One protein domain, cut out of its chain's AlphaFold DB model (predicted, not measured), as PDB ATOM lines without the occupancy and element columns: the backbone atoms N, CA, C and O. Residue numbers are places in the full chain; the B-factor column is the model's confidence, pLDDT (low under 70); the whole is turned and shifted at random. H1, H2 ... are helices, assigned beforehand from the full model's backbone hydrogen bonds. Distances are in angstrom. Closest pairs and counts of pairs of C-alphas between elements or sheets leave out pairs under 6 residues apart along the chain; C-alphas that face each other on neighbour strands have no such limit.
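Overview. This is residues 31 to 65 and 108 to 151 of the 173 residues of the protein "homeobox protein knotted-1-like 1" of Nicotiana tabacum (UniProt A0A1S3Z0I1). One very long helix, H4, makes the longest axis, and the shorter H2 packs side by side along residues 114 to 129 of it; H1 turns aside at the beginning of H2, the tiny H3 follows its end, and residues 137 to 151 stick out as a bare arm. The 79 residues printed hold four named helices, H1, H2, H3 and H4 in that order, and no named strand: the class is all helix. The whole is an extended rod of 68 by 19 by 18 A, with a radius of gyration of the C-alphas of 19.5 A.

Along the chain. Find C-alpha 31 at (-1.778, 19.030, 55.544); from there H1 runs over residues 31 to 40, 14.3 A. Next comes H2, residues 45 to 59, 21.4 A, then H3, residues 62 to 65. Beyond the cut, H4 runs 63.0 A over residues 108 to 150, from (-9.948, 36.025, 56.914) to (-23.489, 38.259, -4.595).

Arrangement. Look first at Cys 55 and Lys 125, whose C-alphas, 5.1 A apart, are the closest of H2 and H4. These helices touch at a shallow tilt of 18 degrees and run the same way. H1 is about perpendicular to H2, at 80 degrees, and close but not clearly touching, with the closest C-alphas, of Ile 39 and Tyr 45, 6.7 A apart. H1 and H3 are apart. In H1, H2 and H4 every O i to N i+4 pair is within hydrogen-bond range; H3 is too short for such a pair.

Size, cuts and confidence. The farthest C-alphas, of Glu 31 and Glu 151, are 68.8 A apart. Residues 66 to 107 are not printed, and C-alphas 65 and 108 are 40.9 A apart across this cut. The links H1 to H2 and H2 to H3 are tight. Look at residues 61 to 65 for pLDDT under 70.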
ATOM      1  N   GLU A  31      -1.638  17.568  55.575       85.81
ATOM      2  CA  GLU A  31      -1.778  19.030  55.544       85.81
ATOM      3  C   GLU A  31      -2.607  19.498  54.335       85.81
ATOM      4  O   GLU A  31      -3.510  20.332  54.464       85.81
ATOM      5  N   THR A  32      -2.373  18.916  53.153       86.69
ATOM      6  CA  THR A  32      -3.161  19.256  51.960       86.69
ATOM      7  C   THR A  32      -4.613  18.802  52.061       86.69
ATOM      8  O   THR A  32      -5.498  19.484  51.543       86.69
ATOM      9  N   GLU A  33      -4.897  17.678  52.719       90.06
ATOM     10  CA  GLU A  33      -6.261  17.206  52.955       90.06
ATOM     11  C   GLU A  33      -7.028  18.125  53.904       90.06
ATOM     12  O   GLU A  33      -8.209  18.398  53.667       90.06
ATOM     13  N   VAL A  34      -6.361  18.659  54.931       88.12
ATOM     14  CA  VAL A  34      -6.939  19.670  55.826       88.12
ATOM     15  C   VAL A  34      -7.298  20.931  55.040       88.12
ATOM     16  O   VAL A  34      -8.433  21.399  55.142       88.12
ATOM     17  N   ILE A  35      -6.395  21.428  54.191       88.25
ATOM     18  CA  ILE A  35      -6.643  22.611  53.349       88.25
ATOM     19  C   ILE A  35      -7.791  22.354  52.365       88.25
ATOM     20  O   ILE A  35      -8.705  23.171  52.252       88.25
ATOM     21  N   LYS A  36      -7.798  21.205  51.676       91.81
ATOM     22  CA  LYS A  36      -8.889  20.821  50.762       91.81
ATOM     23  C   LYS A  36     -10.223  20.766  51.492       91.81
ATOM     24  O   LYS A  36     -11.203  21.308  50.987       91.81
ATOM     25  N   ARG A  37     -10.265  20.156  52.683       92.81
ATOM     26  CA  ARG A  37     -11.473  20.107  53.510       92.81
ATOM     27  C   ARG A  37     -11.928  21.514  53.867       92.81
ATOM     28  O   ARG A  37     -13.098  21.816  53.665       92.81
ATOM     29  N   GLN A  38     -11.012  22.372  54.306       91.38
ATOM     30  CA  GLN A  38     -11.301  23.755  54.668       91.38
ATOM     31  C   GLN A  38     -11.898  24.537  53.489       91.38
ATOM     32  O   GLN A  38     -12.964  25.129  53.641       91.38
ATOM     33  N   ILE A  39     -11.285  24.450  52.303       92.56
ATOM     34  CA  ILE A  39     -11.794  25.063  51.067       92.56
ATOM     35  C   ILE A  39     -13.163  24.480  50.692       92.56
ATOM     36  O   ILE A  39     -14.092  25.236  50.436       92.56
ATOM     37  N   SER A  40     -13.319  23.153  50.696       94.12
ATOM     38  CA  SER A  40     -14.575  22.487  50.308       94.12
ATOM     39  C   SER A  40     -15.727  22.721  51.290       94.12
ATOM     40  O   SER A  40     -16.888  22.655  50.906       94.12
ATOM     41  N   SER A  41     -15.419  23.009  52.557       91.38
ATOM     42  CA  SER A  41     -16.405  23.340  53.593       91.38
ATOM     43  C   SER A  41     -16.787  24.824  53.620       91.38
ATOM     44  O   SER A  41     -17.615  25.235  54.433       91.38
ATOM     45  N   HIS A  42     -16.166  25.640  52.765       93.50
ATOM     46  CA  HIS A  42     -16.363  27.080  52.734       93.50
ATOM     47  C   HIS A  42     -17.697  27.453  52.073       93.50
ATOM     48  O   HIS A  42     -18.063  26.905  51.035       93.50
ATOM     49  N   SER A  43     -18.401  28.450  52.614       94.31
ATOM     50  CA  SER A  43     -19.731  28.872  52.131       94.31
ATOM     51  C   SER A  43     -19.749  29.352  50.672       94.31
ATOM     52  O   SER A  43     -20.768  29.243  49.996       94.31
ATOM     53  N   LEU A  44     -18.624  29.884  50.186       94.56
ATOM     54  CA  LEU A  44     -18.448  30.336  48.799       94.56
ATOM     55  C   LEU A  44     -17.983  29.237  47.830       94.56
ATOM     56  O   LEU A  44     -17.854  29.516  46.642       94.56
ATOM     57  N   TYR A  45     -17.692  28.019  48.300       96.25
ATOM     58  CA  TYR A  45     -17.132  26.968  47.446       96.25
ATOM     59  C   TYR A  45     -18.060  26.604  46.283       96.25
ATOM     60  O   TYR A  45     -17.610  26.554  45.140       96.25
ATOM     61  N   ASP A  46     -19.357  26.453  46.547       95.62
ATOM     62  CA  ASP A  46     -20.342  26.132  45.509       95.62
ATOM     63  C   ASP A  46     -20.410  27.231  44.435       95.62
ATOM     64  O   ASP A  46     -20.326  26.950  43.242       95.62
ATOM     65  N   LEU A  47     -20.444  28.504  44.852       95.50
ATOM     66  CA  LEU A  47     -20.427  29.652  43.937       95.50
ATOM     67  C   LEU A  47     -19.144  29.696  43.091       95.50
ATOM     68  O   LEU A  47     -19.172  30.027  41.902       95.50
ATOM     69  N   LEU A  48     -18.006  29.375  43.699       96.56
ATOM     70  CA  LEU A  48     -16.711  29.321  43.030       96.56
ATOM     71  C   LEU A  48     -16.683  28.228  41.951       96.56
ATOM     72  O   LEU A  48     -16.209  28.464  40.841       96.56
ATOM     73  N   VAL A  49     -17.243  27.053  42.242       96.56
ATOM     74  CA  VAL A  49     -17.374  25.960  41.269       96.56
ATOM     75  C   VAL A  49     -18.341  26.334  40.144       96.56
ATOM     76  O   VAL A  49     -18.013  26.129  38.974       96.56
ATOM     77  N   ASP A  50     -19.485  26.938  40.467       95.38
ATOM     78  CA  ASP A  50     -20.478  27.373  39.480       95.38
ATOM     79  C   ASP A  50     -19.907  28.422  38.520       95.38
ATOM     80  O   ASP A  50     -20.048  28.310  37.300       95.38
ATOM     81  N   THR A  51     -19.211  29.430  39.051       95.56
ATOM     82  CA  THR A  51     -18.564  30.470  38.234       95.56
ATOM     83  C   THR A  51     -17.464  29.892  37.349       95.56
ATOM     84  O   THR A  51     -17.366  30.257  36.176       95.56
ATOM     85  N   HIS A  52     -16.682  28.937  37.857       96.31
ATOM     86  CA  HIS A  52     -15.689  28.219  37.062       96.31
ATOM     87  C   HIS A  52     -16.342  27.393  35.940       96.31
ATOM     88  O   HIS A  52     -15.880  27.416  34.797       96.31
ATOM     89  N   PHE A  53     -17.437  26.688  36.231       94.69
ATOM     90  CA  PHE A  53     -18.185  25.934  35.226       94.69
ATOM     91  C   PHE A  53     -18.770  26.849  34.143       94.69
ATOM     92  O   PHE A  53     -18.724  26.525  32.955       94.69
ATOM     93  N   ASP A  54     -19.258  28.028  34.523       92.69
ATOM     94  CA  ASP A  54     -19.734  29.036  33.582       92.69
ATOM     95  C   ASP A  54     -18.631  29.517  32.626       92.69
ATOM     96  O   ASP A  54     -18.899  29.660  31.431       92.69
ATOM     97  N   CYS A  55     -17.392  29.693  33.099       94.62
ATOM     98  CA  CYS A  55     -16.248  29.974  32.222       94.62
ATOM     99  C   CYS A  55     -16.063  28.861  31.179       94.62
ATOM    100  O   CYS A  55     -15.964  29.141  29.985       94.62
ATOM    101  N   LEU A  56     -16.094  27.590  31.599       92.81
ATOM    102  CA  LEU A  56     -15.976  26.445  30.686       92.81
ATOM    103  C   LEU A  56     -17.117  26.392  29.660       92.81
ATOM    104  O   LEU A  56     -16.901  26.026  28.501       92.81
ATOM    105  N   LYS A  57     -18.331  26.787  30.059       90.81
ATOM    106  CA  LYS A  57     -19.489  26.865  29.160       90.81
ATOM    107  C   LYS A  57     -19.294  27.916  28.067       90.81
ATOM    108  O   LYS A  57     -19.679  27.668  26.923       90.81
ATOM    109  N   VAL A  58     -18.679  29.053  28.400       88.25
ATOM    110  CA  VAL A  58     -18.290  30.083  27.421       88.25
ATOM    111  C   VAL A  58     -17.184  29.553  26.500       88.25
ATOM    112  O   VAL A  58     -17.317  29.680  25.285       88.25
ATOM    113  N   CYS A  59     -16.158  28.871  27.031       83.19
ATOM    114  CA  CYS A  59     -15.091  28.252  26.221       83.19
ATOM    115  C   CYS A  59     -15.628  27.250  25.193       83.19
ATOM    116  O   CYS A  59     -15.109  27.145  24.087       83.19
ATOM    117  N   SER A  60     -16.647  26.481  25.576       82.38
ATOM    118  CA  SER A  60     -17.165  25.380  24.761       82.38
ATOM    119  C   SER A  60     -18.018  25.856  23.577       82.38
ATOM    120  O   SER A  60     -18.523  25.027  22.826       82.38
ATOM    121  N   GLY A  61     -18.245  27.167  23.421       68.81
ATOM    122  CA  GLY A  61     -19.079  27.734  22.354       68.81
ATOM    123  C   GLY A  61     -20.578  27.418  22.481       68.81
ATOM    124  O   GLY A  61     -21.377  27.891  21.678       68.81
ATOM    125  N   ILE A  62     -20.984  26.668  23.512       60.25
ATOM    126  CA  ILE A  62     -22.375  26.252  23.755       60.25
ATOM    127  C   ILE A  62     -23.258  27.477  24.051       60.25
ATOM    128  O   ILE A  62     -24.387  27.558  23.577       60.25
ATOM    129  N   SER A  63     -22.718  28.475  24.763       58.38
ATOM    130  CA  SER A  63     -23.381  29.774  24.989       58.38
ATOM    131  C   SER A  63     -23.753  30.490  23.686       58.38
ATOM    132  O   SER A  63     -24.796  31.146  23.612       58.38
ATOM    133  N   GLU A  64     -22.901  30.381  22.666       56.16
ATOM    134  CA  GLU A  64     -23.022  31.174  21.446       56.16
ATOM    135  C   GLU A  64     -24.124  30.636  20.530       56.16
ATOM    136  O   GLU A  64     -24.876  31.427  19.963       56.16
ATOM    137  N   ILE A  65     -24.320  29.314  20.488       56.16
ATOM    138  CA  ILE A  65     -25.423  28.672  19.752       56.16
ATOM    139  C   ILE A  65     -26.777  29.151  20.306       56.16
ATOM    140  O   ILE A  65     -27.634  29.610  19.550       56.16
ATOM    141  N   PRO A 108      -9.602  34.907  57.798       83.06
ATOM    142  CA  PRO A 108      -9.948  36.025  56.914       83.06
ATOM    143  C   PRO A 108      -9.161  35.985  55.599       83.06
ATOM    144  O   PRO A 108      -9.610  36.514  54.587       83.06
ATOM    145  N   GLU A 109      -7.993  35.343  55.605       90.69
ATOM    146  CA  GLU A 109      -7.201  35.083  54.408       90.69
ATOM    147  C   GLU A 109      -7.908  34.124  53.444       90.69
ATOM    148  O   GLU A 109      -7.926  34.391  52.245       90.69
ATOM    149  N   LEU A 110      -8.539  33.054  53.949       91.88
ATOM    150  CA  LEU A 110      -9.313  32.139  53.110       91.88
ATOM    151  C   LEU A 110     -10.563  32.828  52.563       91.88
ATOM    152  O   LEU A 110     -10.833  32.700  51.373       91.88
ATOM    153  N   ASP A 111     -11.277  33.596  53.388       91.94
ATOM    154  CA  ASP A 111     -12.441  34.371  52.940       91.94
ATOM    155  C   ASP A 111     -12.033  35.318  51.793       91.94
ATOM    156  O   ASP A 111     -12.605  35.285  50.702       91.94
ATOM    157  N   THR A 112     -10.953  36.082  52.000       94.75
ATOM    158  CA  THR A 112     -10.379  36.997  50.999       94.75
ATOM    159  C   THR A 112      -9.954  36.258  49.731       94.75
ATOM    160  O   THR A 112     -10.191  36.739  48.622       94.75
ATOM    161  N   PHE A 113      -9.329  35.088  49.869       94.75
ATOM    162  CA  PHE A 113      -8.924  34.253  48.740       94.75
ATOM    163  C   PHE A 113     -10.134  33.781  47.929       94.75
ATOM    164  O   PHE A 113     -10.150  33.940  46.708       94.75
ATOM    165  N   MET A 114     -11.156  33.236  48.595       95.56
ATOM    166  CA  MET A 114     -12.363  32.723  47.944       95.56
ATOM    167  C   MET A 114     -13.103  33.842  47.201       95.56
ATOM    168  O   MET A 114     -13.511  33.651  46.052       95.56
ATOM    169  N   GLU A 115     -13.213  35.031  47.801       95.38
ATOM    170  CA  GLU A 115     -13.789  36.221  47.163       95.38
ATOM    171  C   GLU A 115     -12.966  36.689  45.957       95.38
ATOM    172  O   GLU A 115     -13.510  36.872  44.864       95.38
ATOM    173  N   ALA A 116     -11.651  36.849  46.123       97.50
ATOM    174  CA  ALA A 116     -10.760  37.287  45.053       97.50
ATOM    175  C   ALA A 116     -10.793  36.323  43.859       97.50
ATOM    176  O   ALA A 116     -10.791  36.768  42.708       97.50
ATOM    177  N   TYR A 117     -10.877  35.017  44.117       97.06
ATOM    178  CA  TYR A 117     -10.969  34.007  43.069       97.06
ATOM    179  C   TYR A 117     -12.309  34.064  42.330       97.06
ATOM    180  O   TYR A 117     -12.320  34.077  41.099       97.06
ATOM    181  N   CYS A 118     -13.432  34.209  43.043       97.19
ATOM    182  CA  CYS A 118     -14.742  34.420  42.413       97.19
ATOM    183  C   CYS A 118     -14.750  35.672  41.520       97.19
ATOM    184  O   CYS A 118     -15.260  35.645  40.395       97.19
ATOM    185  N   VAL A 119     -14.153  36.774  41.991       97.88
ATOM    186  CA  VAL A 119     -14.025  38.018  41.216       97.88
ATOM    187  C   VAL A 119     -13.156  37.808  39.977       97.88
ATOM    188  O   VAL A 119     -13.513  38.271  38.893       97.88
ATOM    189  N   ALA A 120     -12.030  37.106  40.109       98.38
ATOM    190  CA  ALA A 120     -11.146  36.804  38.989       98.38
ATOM    191  C   ALA A 120     -11.847  35.946  37.922       98.38
ATOM    192  O   ALA A 120     -11.789  36.288  36.741       98.38
ATOM    193  N   LEU A 121     -12.567  34.894  38.327       97.75
ATOM    194  CA  LEU A 121     -13.360  34.056  37.421       97.75
ATOM    195  C   LEU A 121     -14.462  34.854  36.721       97.75
ATOM    196  O   LEU A 121     -14.651  34.716  35.515       97.75
ATOM    197  N   SER A 122     -15.150  35.735  37.447       96.31
ATOM    198  CA  SER A 122     -16.203  36.578  36.872       96.31
ATOM    199  C   SER A 122     -15.656  37.521  35.795       96.31
ATOM    200  O   SER A 122     -16.247  37.640  34.724       96.31
ATOM    201  N   LYS A 123     -14.495  38.139  36.041       97.94
ATOM    202  CA  LYS A 123     -13.807  38.988  35.053       97.94
ATOM    203  C   LYS A 123     -13.316  38.195  33.846       97.94
ATOM    204  O   LYS A 123     -13.420  38.673  32.721       97.94
ATOM    205  N   LEU A 124     -12.790  36.989  34.072       97.00
ATOM    206  CA  LEU A 124     -12.388  36.089  32.992       97.00
ATOM    207  C   LEU A 124     -13.586  35.762  32.096       97.00
ATOM    208  O   LEU A 124     -13.496  35.916  30.882       97.00
ATOM    209  N   LYS A 125     -14.721  35.378  32.690       95.56
ATOM    210  CA  LYS A 125     -15.965  35.105  31.964       95.56
ATOM    211  C   LYS A 125     -16.403  36.300  31.114       95.56
ATOM    212  O   LYS A 125     -16.703  36.118  29.940       95.56
ATOM    213  N   GLU A 126     -16.415  37.507  31.680       95.56
ATOM    214  CA  GLU A 126     -16.796  38.733  30.964       95.56
ATOM    215  C   GLU A 126     -15.894  38.993  29.749       95.56
ATOM    216  O   GLU A 126     -16.398  39.141  28.637       95.56
ATOM    217  N   ALA A 127     -14.572  38.948  29.933       95.69
ATOM    218  CA  ALA A 127     -13.608  39.157  28.850       95.69
ATOM    219  C   ALA A 127     -13.743  38.106  27.731       95.69
ATOM    220  O   ALA A 127     -13.605  38.408  26.541       95.69
ATOM    221  N   MET A 128     -14.036  36.858  28.106       93.56
ATOM    222  CA  MET A 128     -14.298  35.786  27.154       93.56
ATOM    223  C   MET A 128     -15.595  36.009  26.374       93.56
ATOM    224  O   MET A 128     -15.617  35.815  25.161       93.56
ATOM    225  N   GLU A 129     -16.680  36.412  27.036       92.50
ATOM    226  CA  GLU A 129     -17.940  36.726  26.360       92.50
ATOM    227  C   GLU A 129     -17.794  37.926  25.414       92.50
ATOM    228  O   GLU A 129     -18.286  37.868  24.289       92.50
ATOM    229  N   GLU A 130     -17.078  38.976  25.822       90.75
ATOM    230  CA  GLU A 130     -16.799  40.151  24.988       90.75
ATOM    231  C   GLU A 130     -16.052  39.767  23.703       90.75
ATOM    232  O   GLU A 130     -16.513  40.075  22.602       90.75
ATOM    233  N   THR A 131     -14.954  39.012  23.833       92.25
ATOM    234  CA  THR A 131     -14.133  38.572  22.691       92.25
ATOM    235  C   THR A 131     -14.936  37.709  21.709       92.25
ATOM    236  O   THR A 131     -14.817  37.855  20.487       92.25
ATOM    237  N   ASN A 132     -15.785  36.814  22.226       88.81
ATOM    238  CA  ASN A 132     -16.656  35.975  21.401       88.81
ATOM    239  C   ASN A 132     -17.695  36.811  20.642       88.81
ATOM    240  O   ASN A 132     -17.850  36.658  19.429       88.81
ATOM    241  N   LEU A 133     -18.364  37.739  21.332       88.94
ATOM    242  CA  LEU A 133     -19.362  38.618  20.722       88.94
ATOM    243  C   LEU A 133     -18.753  39.512  19.639       88.94
ATOM    244  O   LEU A 133     -19.360  39.692  18.581       88.94
ATOM    245  N   GLU A 134     -17.561  40.060  19.874       93.50
ATOM    246  CA  GLU A 134     -16.854  40.869  18.882       93.50
ATOM    247  C   GLU A 134     -16.491  40.044  17.642       93.50
ATOM    248  O   GLU A 134     -16.735  40.485  16.515       93.50
ATOM    249  N   SER A 135     -16.022  38.808  17.837       92.94
ATOM    250  CA  SER A 135     -15.708  37.876  16.748       92.94
ATOM    251  C   SER A 135     -16.940  37.546  15.903       92.94
ATOM    252  O   SER A 135     -16.896  37.631  14.675       92.94
ATOM    253  N   ILE A 136     -18.076  37.239  16.538       89.88
ATOM    254  CA  ILE A 136     -19.344  36.969  15.841       89.88
ATOM    255  C   ILE A 136     -19.825  38.208  15.087       89.88
ATOM    256  O   ILE A 136     -20.241  38.110  13.932       89.88
ATOM    257  N   LYS A 137     -19.752  39.391  15.706       92.19
ATOM    258  CA  LYS A 137     -20.129  40.653  15.062       92.19
ATOM    259  C   LYS A 137     -19.276  40.919  13.824       92.19
ATOM    260  O   LYS A 137     -19.824  41.310  12.795       92.19
ATOM    261  N   PHE A 138     -17.968  40.692  13.913       97.12
ATOM    262  CA  PHE A 138     -17.052  40.817  12.784       97.12
ATOM    263  C   PHE A 138     -17.405  39.835  11.659       97.12
ATOM    264  O   PHE A 138     -17.568  40.248  10.513       97.12
ATOM    265  N   ILE A 139     -17.605  38.556  11.987       95.62
ATOM    266  CA  ILE A 139     -17.979  37.516  11.020       95.62
ATOM    267  C   ILE A 139     -19.292  37.873  10.308       95.62
ATOM    268  O   ILE A 139     -19.348  37.871   9.081       95.62
ATOM    269  N   ASN A 140     -20.330  38.252  11.056       93.69
ATOM    270  CA  ASN A 140     -21.626  38.643  10.496       93.69
ATOM    271  C   ASN A 140     -21.527  39.892   9.615       93.69
ATOM    272  O   ASN A 140     -22.169  39.969   8.567       93.69
ATOM    273  N   HIS A 141     -20.703  40.862  10.013       96.19
ATOM    274  CA  HIS A 141     -20.438  42.040   9.199       96.19
ATOM    275  C   HIS A 141     -19.817  41.663   7.848       96.19
ATOM    276  O   HIS A 141     -20.262  42.157   6.813       96.19
ATOM    277  N   MET A 142     -18.845  40.748   7.842       97.12
ATOM    278  CA  MET A 142     -18.227  40.251   6.610       97.12
ATOM    279  C   MET A 142     -19.206  39.442   5.752       97.12
ATOM    280  O   MET A 142     -19.244  39.637   4.538       97.12
ATOM    281  N   TYR A 143     -20.035  38.586   6.357       95.50
ATOM    282  CA  TYR A 143     -21.086  37.863   5.632       95.50
ATOM    283  C   TYR A 143     -22.080  38.808   4.952       95.50
ATOM    284  O   TYR A 143     -22.463  38.552   3.812       95.50
ATOM    285  N   SER A 144     -22.459  39.912   5.602       94.19
ATOM    286  CA  SER A 144     -23.313  40.939   4.992       94.19
ATOM    287  C   SER A 144     -22.651  41.546   3.756       94.19
ATOM    288  O   SER A 144     -23.260  41.553   2.693       94.19
ATOM    289  N   GLN A 145     -21.384  41.973   3.864       96.12
ATOM    290  CA  GLN A 145     -20.660  42.543   2.722       96.12
ATOM    291  C   GLN A 145     -20.564  41.561   1.543       96.12
ATOM    292  O   GLN A 145     -20.711  41.956   0.391       96.12
ATOM    293  N   LEU A 146     -20.319  40.277   1.818       95.06
ATOM    294  CA  LEU A 146     -20.248  39.243   0.782       95.06
ATOM    295  C   LEU A 146     -21.611  38.971   0.135       95.06
ATOM    296  O   LEU A 146     -21.678  38.770  -1.076       95.06
ATOM    297  N   SER A 147     -22.683  38.985   0.925       93.31
ATOM    298  CA  SER A 147     -24.045  38.766   0.431       93.31
ATOM    299  C   SER A 147     -24.479  39.896  -0.504       93.31
ATOM    300  O   SER A 147     -24.948  39.619  -1.605       93.31
ATOM    301  N   ASP A 148     -24.200  41.150  -0.133       93.25
ATOM    302  CA  ASP A 148     -24.486  42.330  -0.961       93.25
ATOM    303  C   ASP A 148     -23.770  42.263  -2.324       93.25
ATOM    304  O   ASP A 148     -24.321  42.652  -3.356       93.25
ATOM    305  N   LEU A 149     -22.539  41.736  -2.351       92.25
ATOM    306  CA  LEU A 149     -21.777  41.552  -3.590       92.25
ATOM    307  C   LEU A 149     -22.345  40.442  -4.480       92.25
ATOM    308  O   LEU A 149     -22.253  40.529  -5.704       92.25
ATOM    309  N   MET A 150     -22.903  39.392  -3.879       87.81
ATOM    310  CA  MET A 150     -23.489  38.259  -4.595       87.81
ATOM    311  C   MET A 150     -24.906  38.536  -5.112       87.81
ATOM    312  O   MET A 150     -25.316  37.920  -6.094       87.81
ATOM    313  N   GLU A 151     -25.650  39.450  -4.485       78.50
ATOM    314  CA  GLU A 151     -26.979  39.880  -4.940       78.50
ATOM    315  C   GLU A 151     -26.936  40.886  -6.103       78.50
ATOM    316  O   GLU A 151     -27.968  41.152  -6.726       78.50
TER     317      GLU A 151